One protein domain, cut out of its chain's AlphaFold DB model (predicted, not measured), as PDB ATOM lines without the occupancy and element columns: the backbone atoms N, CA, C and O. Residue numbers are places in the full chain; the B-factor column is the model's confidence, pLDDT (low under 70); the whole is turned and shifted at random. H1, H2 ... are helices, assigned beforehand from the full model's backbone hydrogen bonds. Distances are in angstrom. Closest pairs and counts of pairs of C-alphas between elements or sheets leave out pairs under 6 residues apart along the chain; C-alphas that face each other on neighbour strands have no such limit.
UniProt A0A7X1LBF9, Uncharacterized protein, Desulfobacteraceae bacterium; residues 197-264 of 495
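Overview. This is residues 197 to 264 of the 495 residues of an uncharacterized protein of Desulfobacteraceae bacterium (UniProt A0A7X1LBF9). Four helices follow each other end to end round an open, flattened ring with an empty middle, like a horseshoe whose two ends turn back toward each other. H1 makes one arm, H2 and H3 together make the long side, and H4 makes the other arm, with the ring left open between Thr 197 and Ile 264, whose C-alphas are 14.9 A apart. The printed part has 68 residues with four named helices, in the order H1, H2, H3, H4, and no named strand; its class is all helix. It is extended, with a radius of gyration of the C-alphas of 17.8 A, and its C-alphas span 48 by 32 by 13 A, an outline that is only just flat.

Along the chain. Start at Thr 197 and go on to C-alpha 199 at (-23.361, -3.495, 26.413), where H1 begins; it runs through residues 199 to 213 and is 20.6 A long from first to last C-alpha. Next comes H2, residues 217 to 225, 12.2 A long. Find C-alpha 227 at (-31.580, -23.837, 14.333), where H3 begins; this longest helix has 19 residues, 227 to 245, and is 25.0 A long, with a kink of 31 degrees near residue 239. The last helix is H4, residues 250 to 263, 20.4 A long, which ends at C-alpha 263 at (-11.652, -4.357, 19.789).

Arrangement. Look first where H1 gives way to H2: the two are close but not clearly touching, and their closest C-alphas, those of Leu 213 and Met 220, are 6.4 A apart. They run opposite ways at a steep tilt of 68 degrees, only just short of about perpendicular. Further on, H2 and H3 meet only through their link, the single residue Leu 226. At the far end of H3, the closest C-alphas of H3 and H4 are those of Leu 245 and Leu 253, 7.7 A apart, and these helices too are close but not clearly touching. They run opposite ways at a steep tilt of 51 degrees. H1 is apart from H3 and from H4, and H2 is apart from H4. In the backbones of H1, H2 and H4 every O i to N i+4 pair is within hydrogen-bond range; in H3 it is 14 of 15.

Size, cuts and confidence. The two C-alphas farthest apart are those of Gln 215 and Pro 249, at 48.4 A. The printed part runs from 197 to 264 with no cut, and its three links, H1 to H2, H2 to H3 and H3 to H4, are tight. Among the stretches that stand free are residues 224 to 244, of which 227 to 244 belong to H3. In the B-factor column you find a mean pLDDT of the printed part of 87.7, and no printed residue is under 70.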
ATOM      1  N   THR A 197     -22.085   1.638  24.385       87.06
ATOM      2  CA  THR A 197     -22.660   2.127  25.649       87.06
ATOM      3  C   THR A 197     -23.760   1.224  26.213       87.06
ATOM      4  O   THR A 197     -23.924   1.147  27.429       87.06
ATOM      5  N   SER A 198     -24.479   0.481  25.366       85.25
ATOM      6  CA  SER A 198     -25.581  -0.403  25.784       85.25
ATOM      7  C   SER A 198     -25.148  -1.820  26.161       85.25
ATOM      8  O   SER A 198     -25.994  -2.647  26.501       85.25
ATOM      9  N   ALA A 199     -23.850  -2.141  26.144       84.31
ATOM     10  CA  ALA A 199     -23.361  -3.495  26.413       84.31
ATOM     11  C   ALA A 199     -23.827  -4.060  27.775       84.31
ATOM     12  O   ALA A 199     -24.144  -5.251  27.885       84.31
ATOM     13  N   GLU A 200     -23.904  -3.223  28.815       86.75
ATOM     14  CA  GLU A 200     -24.375  -3.634  30.145       86.75
ATOM     15  C   GLU A 200     -25.880  -3.920  30.166       86.75
ATOM     16  O   GLU A 200     -26.303  -4.974  30.659       86.75
ATOM     17  N   ASP A 201     -26.675  -3.038  29.561       84.38
ATOM     18  CA  ASP A 201     -28.124  -3.201  29.432       84.38
ATOM     19  C   ASP A 201     -28.471  -4.402  28.551       84.38
ATOM     20  O   ASP A 201     -29.322  -5.219  28.908       84.38
ATOM     21  N   GLY A 202     -27.747  -4.586  27.447       84.62
ATOM     22  CA  GLY A 202     -27.850  -5.751  26.578       84.62
ATOM     23  C   GLY A 202     -27.561  -7.044  27.339       84.62
ATOM     24  O   GLY A 202     -28.323  -8.009  27.242       84.62
ATOM     25  N   ARG A 203     -26.520  -7.070  28.180       85.50
ATOM     26  CA  ARG A 203     -26.225  -8.223  29.044       85.50
ATOM     27  C   ARG A 203     -27.342  -8.483  30.058       85.50
ATOM     28  O   ARG A 203     -27.707  -9.642  30.267       85.50
ATOM     29  N   ALA A 204     -27.874  -7.440  30.696       89.56
ATOM     30  CA  ALA A 204     -28.980  -7.562  31.644       89.56
ATOM     31  C   ALA A 204     -30.249  -8.094  30.960       89.56
ATOM     32  O   ALA A 204     -30.895  -9.011  31.477       89.56
ATOM     33  N   PHE A 205     -30.547  -7.593  29.762       84.00
ATOM     34  CA  PHE A 205     -31.654  -8.047  28.934       84.00
ATOM     35  C   PHE A 205     -31.495  -9.511  28.517       84.00
ATOM     36  O   PHE A 205     -32.415 -10.297  28.726       84.00
ATOM     37  N   VAL A 206     -30.328  -9.914  27.998       85.94
ATOM     38  CA  VAL A 206     -30.053 -11.311  27.615       85.94
ATOM     39  C   VAL A 206     -30.198 -12.242  28.814       85.94
ATOM     40  O   VAL A 206     -30.791 -13.311  28.685       85.94
ATOM     41  N   LYS A 207     -29.713 -11.837  29.995       91.31
ATOM     42  CA  LYS A 207     -29.886 -12.616  31.227       91.31
ATOM     43  C   LYS A 207     -31.365 -12.793  31.570       91.31
ATOM     44  O   LYS A 207     -31.804 -13.924  31.744       91.31
ATOM     45  N   MET A 208     -32.133 -11.704  31.609       92.38
ATOM     46  CA  MET A 208     -33.576 -11.746  31.857       92.38
ATOM     47  C   MET A 208     -34.301 -12.622  30.821       92.38
ATOM     48  O   MET A 208     -35.100 -13.476  31.197       92.38
ATOM     49  N   ALA A 209     -34.024 -12.437  29.528       85.38
ATOM     50  CA  ALA A 209     -34.641 -13.205  28.453       85.38
ATOM     51  C   ALA A 209     -34.325 -14.700  28.581       85.38
ATOM     52  O   ALA A 209     -35.230 -15.524  28.482       85.38
ATOM     53  N   ASN A 210     -33.069 -15.050  28.862       86.75
ATOM     54  CA  ASN A 210     -32.650 -16.424  29.111       86.75
ATOM     55  C   ASN A 210     -33.384 -17.011  30.330       86.75
ATOM     56  O   ASN A 210     -33.984 -18.078  30.222       86.75
ATOM     57  N   ASP A 211     -33.417 -16.292  31.455       92.69
ATOM     58  CA  ASP A 211     -34.098 -16.727  32.681       92.69
ATOM     59  C   ASP A 211     -35.602 -16.969  32.452       92.69
ATOM     60  O   ASP A 211     -36.152 -17.943  32.965       92.69
ATOM     61  N   VAL A 212     -36.270 -16.127  31.654       91.00
ATOM     62  CA  VAL A 212     -37.687 -16.295  31.287       91.00
ATOM     63  C   VAL A 212     -37.880 -17.457  30.315       91.00
ATOM     64  O   VAL A 212     -38.778 -18.276  30.498       91.00
ATOM     65  N   LEU A 213     -37.056 -17.562  29.274       86.50
ATOM     66  CA  LEU A 213     -37.203 -18.590  28.248       86.50
ATOM     67  C   LEU A 213     -37.026 -20.007  28.813       86.50
ATOM     68  O   LEU A 213     -37.809 -20.899  28.478       86.50
ATOM     69  N   TRP A 214     -36.071 -20.215  29.723       90.25
ATOM     70  CA  TRP A 214     -35.859 -21.517  30.368       90.25
ATOM     71  C   TRP A 214     -36.989 -21.939  31.316       90.25
ATOM     72  O   TRP A 214     -37.117 -23.130  31.600       90.25
ATOM     73  N   GLN A 215     -37.867 -21.021  31.737       93.69
ATOM     74  CA  GLN A 215     -39.109 -21.380  32.441       93.69
ATOM     75  C   GLN A 215     -40.123 -22.075  31.514       93.69
ATOM     76  O   GLN A 215     -41.036 -22.747  31.993       93.69
ATOM     77  N   TYR A 216     -39.955 -21.961  30.191       91.00
ATOM     78  CA  TYR A 216     -40.818 -22.564  29.174       91.00
ATOM     79  C   TYR A 216     -40.027 -23.533  28.272       91.00
ATOM     80  O   TYR A 216     -39.833 -23.255  27.083       91.00
ATOM     81  N   PRO A 217     -39.609 -24.711  28.780       85.94
ATOM     82  CA  PRO A 217     -38.701 -25.619  28.074       85.94
ATOM     83  C   PRO A 217     -39.221 -26.066  26.701       85.94
ATOM     84  O   PRO A 217     -38.444 -26.172  25.761       85.94
ATOM     85  N   ALA A 218     -40.535 -26.254  26.538       89.94
ATOM     86  CA  ALA A 218     -41.122 -26.595  25.241       89.94
ATOM     87  C   ALA A 218     -40.917 -25.492  24.185       89.94
ATOM     88  O   ALA A 218     -40.593 -25.793  23.040       89.94
ATOM     89  N   LYS A 219     -41.053 -24.212  24.566       86.06
ATOM     90  CA  LYS A 219     -40.788 -23.082  23.660       86.06
ATOM     91  C   LYS A 219     -39.307 -23.005  23.311       86.06
ATOM     92  O   LYS A 219     -38.974 -22.766  22.159       86.06
ATOM     93  N   MET A 220     -38.432 -23.277  24.280       87.06
ATOM     94  CA  MET A 220     -36.995 -23.364  24.029       87.06
ATOM     95  C   MET A 220     -36.629 -24.494  23.073       87.06
ATOM     96  O   MET A 220     -35.859 -24.269  22.148       87.06
ATOM     97  N   LEU A 221     -37.213 -25.682  23.226       84.44
ATOM     98  CA  LEU A 221     -37.002 -26.787  22.287       84.44
ATOM     99  C   LEU A 221     -37.494 -26.444  20.878       84.44
ATOM    100  O   LEU A 221     -36.811 -26.762  19.910       84.44
ATOM    101  N   LEU A 222     -38.631 -25.751  20.758       86.75
ATOM    102  CA  LEU A 222     -39.101 -25.248  19.467       86.75
ATOM    103  C   LEU A 222     -38.108 -24.247  18.864       86.75
ATOM    104  O   LEU A 222     -37.751 -24.399  17.701       86.75
ATOM    105  N   LEU A 223     -37.593 -23.290  19.641       83.81
ATOM    106  CA  LEU A 223     -36.550 -22.370  19.170       83.81
ATOM    107  C   LEU A 223     -35.281 -23.113  18.729       83.81
ATOM    108  O   LEU A 223     -34.733 -22.810  17.675       83.81
ATOM    109  N   LEU A 224     -34.847 -24.129  19.479       84.19
ATOM    110  CA  LEU A 224     -33.701 -24.962  19.107       84.19
ATOM    111  C   LEU A 224     -33.965 -25.773  17.831       84.19
ATOM    112  O   LEU A 224     -33.054 -25.957  17.029       84.19
ATOM    113  N   SER A 225     -35.202 -26.216  17.599       90.31
ATOM    114  CA  SER A 225     -35.581 -26.923  16.367       90.31
ATOM    115  C   SER A 225     -35.577 -26.036  15.121       90.31
ATOM    116  O   SER A 225     -35.497 -26.561  14.015       90.31
ATOM    117  N   LEU A 226     -35.608 -24.707  15.284       87.62
ATOM    118  CA  LEU A 226     -35.436 -23.761  14.179       87.62
ATOM    119  C   LEU A 226     -33.969 -23.597  13.771       87.62
ATOM    120  O   LEU A 226     -33.713 -23.101  12.676       87.62
ATOM    121  N   LEU A 227     -33.007 -24.020  14.607       84.62
ATOM    122  CA  LEU A 227     -31.580 -23.837  14.333       84.62
ATOM    123  C   LEU A 227     -31.145 -24.414  12.981       84.62
ATOM    124  O   LEU A 227     -30.478 -23.682  12.263       84.62
ATOM    125  N   PRO A 228     -31.526 -25.638  12.560       87.69
ATOM    126  CA  PRO A 228     -31.126 -26.144  11.247       87.69
ATOM    127  C   PRO A 228     -31.648 -25.281  10.091       87.69
ATOM    128  O   PRO A 228     -30.900 -24.966   9.174       87.69
ATOM    129  N   SER A 229     -32.911 -24.840  10.153       89.00
ATOM    130  CA  SER A 229     -33.488 -23.959   9.124       89.00
ATOM    131  C   SER A 229     -32.807 -22.592   9.106       89.00
ATOM    132  O   SER A 229     -32.530 -22.055   8.038       89.00
ATOM    133  N   ALA A 230     -32.498 -22.051  10.286       82.00
ATOM    134  CA  ALA A 230     -31.750 -20.811  10.418       82.00
ATOM    135  C   ALA A 230     -30.319 -20.954   9.879       82.00
ATOM    136  O   ALA A 230     -29.860 -20.064   9.182       82.00
ATOM    137  N   VAL A 231     -29.633 -22.069  10.152       82.62
ATOM    138  CA  VAL A 231     -28.289 -22.351   9.628       82.62
ATOM    139  C   VAL A 231     -28.304 -22.421   8.105       82.62
ATOM    140  O   VAL A 231     -27.443 -21.808   7.489       82.62
ATOM    141  N   ASN A 232     -29.291 -23.088   7.500       89.19
ATOM    142  CA  ASN A 232     -29.416 -23.146   6.041       89.19
ATOM    143  C   ASN A 232     -29.659 -21.755   5.443       89.19
ATOM    144  O   ASN A 232     -28.933 -21.340   4.551       89.19
ATOM    145  N   LEU A 233     -30.602 -20.986   6.001       84.88
ATOM    146  CA  LEU A 233     -30.850 -19.611   5.558       84.88
ATOM    147  C   LEU A 233     -29.606 -18.723   5.718       84.88
ATOM    148  O   LEU A 233     -29.299 -17.912   4.846       84.88
ATOM    149  N   ILE A 234     -28.883 -18.860   6.832       83.50
ATOM    150  CA  ILE A 234     -27.622 -18.153   7.066       83.50
ATOM    151  C   ILE A 234     -26.582 -18.579   6.027       83.50
ATOM    152  O   ILE A 234     -25.916 -17.711   5.492       83.50
ATOM    153  N   ALA A 235     -26.452 -19.866   5.703       85.25
ATOM    154  CA  ALA A 235     -25.524 -20.332   4.674       85.25
ATOM    155  C   ALA A 235     -25.855 -19.733   3.296       85.25
ATOM    156  O   ALA A 235     -24.970 -19.162   2.662       85.25
ATOM    157  N   ASP A 236     -27.128 -19.759   2.892       86.81
ATOM    158  CA  ASP A 236     -27.590 -19.202   1.613       86.81
ATOM    159  C   ASP A 236     -27.369 -17.679   1.535       86.81
ATOM    160  O   ASP A 236     -26.928 -17.135   0.524       86.81
ATOM    161  N   THR A 237     -27.645 -16.959   2.625       87.25
ATOM    162  CA  THR A 237     -27.446 -15.498   2.689       87.25
ATOM    163  C   THR A 237     -25.976 -15.102   2.833       87.25
ATOM    164  O   THR A 237     -25.554 -14.061   2.312       87.25
ATOM    165  N   LEU A 238     -25.175 -15.924   3.515       86.00
ATOM    166  CA  LEU A 238     -23.732 -15.753   3.602       86.00
ATOM    167  C   LEU A 238     -23.074 -15.974   2.250       86.00
ATOM    168  O   LEU A 238     -22.156 -15.225   1.957       86.00
ATOM    169  N   ASP A 239     -23.534 -16.908   1.417       89.00
ATOM    170  CA  ASP A 239     -22.988 -17.095   0.065       89.00
ATOM    171  C   ASP A 239     -23.038 -15.787  -0.746       89.00
ATOM    172  O   ASP A 239     -22.018 -15.298  -1.237       89.00
ATOM    173  N   ILE A 240     -24.198 -15.121  -0.745       88.38
ATOM    174  CA  ILE A 240     -24.389 -13.815  -1.398       88.38
ATOM    175  C   ILE A 240     -23.463 -12.750  -0.787       88.38
ATOM    176  O   ILE A 240     -22.811 -11.983  -1.503       88.38
ATOM    177  N   SER A 241     -23.398 -12.690   0.544       86.50
ATOM    178  CA  SER A 241     -22.646 -11.656   1.269       86.50
ATOM    179  C   SER A 241     -21.130 -11.837   1.140       86.50
ATOM    180  O   SER A 241     -20.404 -10.876   0.894       86.50
ATOM    181  N   VAL A 242     -20.641 -13.071   1.263       87.00
ATOM    182  CA  VAL A 242     -19.232 -13.448   1.095       87.00
ATOM    183  C   VAL A 242     -18.810 -13.257  -0.356       87.00
ATOM    184  O   VAL A 242     -17.717 -12.748  -0.593       87.00
ATOM    185  N   GLY A 243     -19.686 -13.548  -1.323       87.44
ATOM    186  CA  GLY A 243     -19.467 -13.204  -2.727       87.44
ATOM    187  C   GLY A 243     -19.137 -11.720  -2.914       87.44
ATOM    188  O   GLY A 243     -18.190 -11.388  -3.622       87.44
ATOM    189  N   LYS A 244     -19.839 -10.827  -2.202       87.75
ATOM    190  CA  LYS A 244     -19.540  -9.387  -2.192       87.75
ATOM    191  C   LYS A 244     -18.271  -9.014  -1.438       87.75
ATOM    192  O   LYS A 244     -17.538  -8.146  -1.902       87.75
ATOM    193  N   LEU A 245     -17.961  -9.672  -0.324       86.00
ATOM    194  CA  LEU A 245     -16.691  -9.452   0.377       86.00
ATOM    195  C   LEU A 245     -15.480  -9.888  -0.458       86.00
ATOM    196  O   LEU A 245     -14.439  -9.244  -0.387       86.00
ATOM    197  N   ASN A 246     -15.623 -10.920  -1.291       86.12
ATOM    198  CA  ASN A 246     -14.578 -11.378  -2.209       86.12
ATOM    199  C   ASN A 246     -14.288 -10.383  -3.351       86.12
ATOM    200  O   ASN A 246     -13.265 -10.517  -4.020       86.12
ATOM    201  N   GLU A 247     -15.155  -9.388  -3.581       91.88
ATOM    202  CA  GLU A 247     -14.889  -8.276  -4.508       91.88
ATOM    203  C   GLU A 247     -13.942  -7.225  -3.888       91.88
ATOM    204  O   GLU A 247     -13.399  -6.385  -4.610       91.88
ATOM    205  N   LEU A 248     -13.724  -7.254  -2.565       90.00
ATOM    206  CA  LEU A 248     -12.841  -6.310  -1.881       90.00
ATOM    207  C   LEU A 248     -11.356  -6.652  -2.101       90.00
ATOM    208  O   LEU A 248     -10.974  -7.825  -2.102       90.00
ATOM    209  N   PRO A 249     -10.484  -5.633  -2.207       93.25
ATOM    210  CA  PRO A 249      -9.041  -5.822  -2.146       93.25
ATOM    211  C   PRO A 249      -8.603  -6.559  -0.860       93.25
ATOM    212  O   PRO A 249      -9.102  -6.231   0.226       93.25
ATOM    213  N   PRO A 250      -7.676  -7.539  -0.939       89.88
ATOM    214  CA  PRO A 250      -7.261  -8.337   0.219       89.88
ATOM    215  C   PRO A 250      -6.706  -7.519   1.394       89.88
ATOM    216  O   PRO A 250      -6.897  -7.896   2.549       89.88
ATOM    217  N   ASP A 251      -6.032  -6.404   1.109       92.94
ATOM    218  CA  ASP A 251      -5.481  -5.469   2.093       92.94
ATOM    219  C   ASP A 251      -6.589  -4.786   2.904       92.94
ATOM    220  O   ASP A 251      -6.572  -4.853   4.131       92.94
ATOM    221  N   LEU A 252      -7.609  -4.238   2.237       91.75
ATOM    222  CA  LEU A 252      -8.742  -3.589   2.907       91.75
ATOM    223  C   LEU A 252      -9.548  -4.563   3.774       91.75
ATOM    224  O   LEU A 252      -9.933  -4.224   4.895       91.75
ATOM    225  N   LEU A 253      -9.793  -5.781   3.277       90.38
ATOM    226  CA  LEU A 253     -10.489  -6.811   4.053       90.38
ATOM    227  C   LEU A 253      -9.673  -7.221   5.288       90.38
ATOM    228  O   LEU A 253     -10.221  -7.339   6.385       90.38
ATOM    229  N   THR A 254      -8.362  -7.408   5.120       90.56
ATOM    230  CA  THR A 254      -7.457  -7.764   6.221       90.56
ATOM    231  C   THR A 254      -7.424  -6.667   7.281       90.56
ATOM    232  O   THR A 254      -7.574  -6.966   8.466       90.56
ATOM    233  N   ASP A 255      -7.302  -5.403   6.877       93.25
ATOM    234  CA  ASP A 255      -7.289  -4.260   7.795       93.25
ATOM    235  C   ASP A 255      -8.592  -4.153   8.598       93.25
ATOM    236  O   ASP A 255      -8.554  -3.967   9.820       93.25
ATOM    237  N   ALA A 256      -9.743  -4.351   7.946       86.88
ATOM    238  CA  ALA A 256     -11.034  -4.386   8.626       86.88
ATOM    239  C   ALA A 256     -11.095  -5.524   9.660       86.88
ATOM    240  O   ALA A 256     -11.396  -5.276  10.829       86.88
ATOM    241  N   ILE A 257     -10.723  -6.753   9.285       87.44
ATOM    242  CA  ILE A 257     -10.712  -7.900  10.208       87.44
ATOM    243  C   ILE A 257      -9.761  -7.659  11.391       87.44
ATOM    244  O   ILE A 257     -10.118  -7.938  12.540       87.44
ATOM    245  N   LEU A 258      -8.567  -7.115  11.146       89.38
ATOM    246  CA  LEU A 258      -7.593  -6.816  12.197       89.38
ATOM    247  C   LEU A 258      -8.065  -5.695  13.130       89.38
ATOM    248  O   LEU A 258      -7.774  -5.752  14.327       89.38
ATOM    249  N   SER A 259      -8.789  -4.693  12.622       89.81
ATOM    250  CA  SER A 259      -9.403  -3.659  13.464       89.81
ATOM    251  C   SER A 259     -10.447  -4.257  14.408       89.81
ATOM    252  O   SER A 259     -10.364  -4.032  15.614       89.81
ATOM    253  N   PHE A 260     -11.320  -5.136  13.906       85.62
ATOM    254  CA  PHE A 260     -12.296  -5.834  14.743       85.62
ATOM    255  C   PHE A 260     -11.621  -6.728  15.778       85.62
ATOM    256  O   PHE A 260     -11.989  -6.691  16.948       85.62
ATOM    257  N   ALA A 261     -10.586  -7.479  15.393       86.00
ATOM    258  CA  ALA A 261      -9.854  -8.341  16.316       86.00
ATOM    259  C   ALA A 261      -9.252  -7.572  17.510       86.00
ATOM    260  O   ALA A 261      -9.212  -8.105  18.619       86.00
ATOM    261  N   LYS A 262      -8.811  -6.321  17.306       88.75
ATOM    262  CA  LYS A 262      -8.254  -5.462  18.369       88.75
ATOM    263  C   LYS A 262      -9.302  -4.980  19.371       88.75
ATOM    264  O   LYS A 262      -8.954  -4.728  20.521       88.75
ATOM    265  N   GLU A 263     -10.554  -4.853  18.950       87.44
ATOM    266  CA  GLU A 263     -11.652  -4.357  19.789       87.44
ATOM    267  C   GLU A 263     -12.292  -5.464  20.648       87.44
ATOM    268  O   GLU A 263     -13.034  -5.190  21.590       87.44
ATOM    269  N   ILE A 264     -11.967  -6.735  20.384       87.75
ATOM    270  CA  ILE A 264     -12.522  -7.872  21.120       87.75
ATOM    271  C   ILE A 264     -12.038  -7.889  22.581       87.75
ATOM    272  O   ILE A 264     -10.850  -8.018  22.884       87.75
TER     273      ILE A 264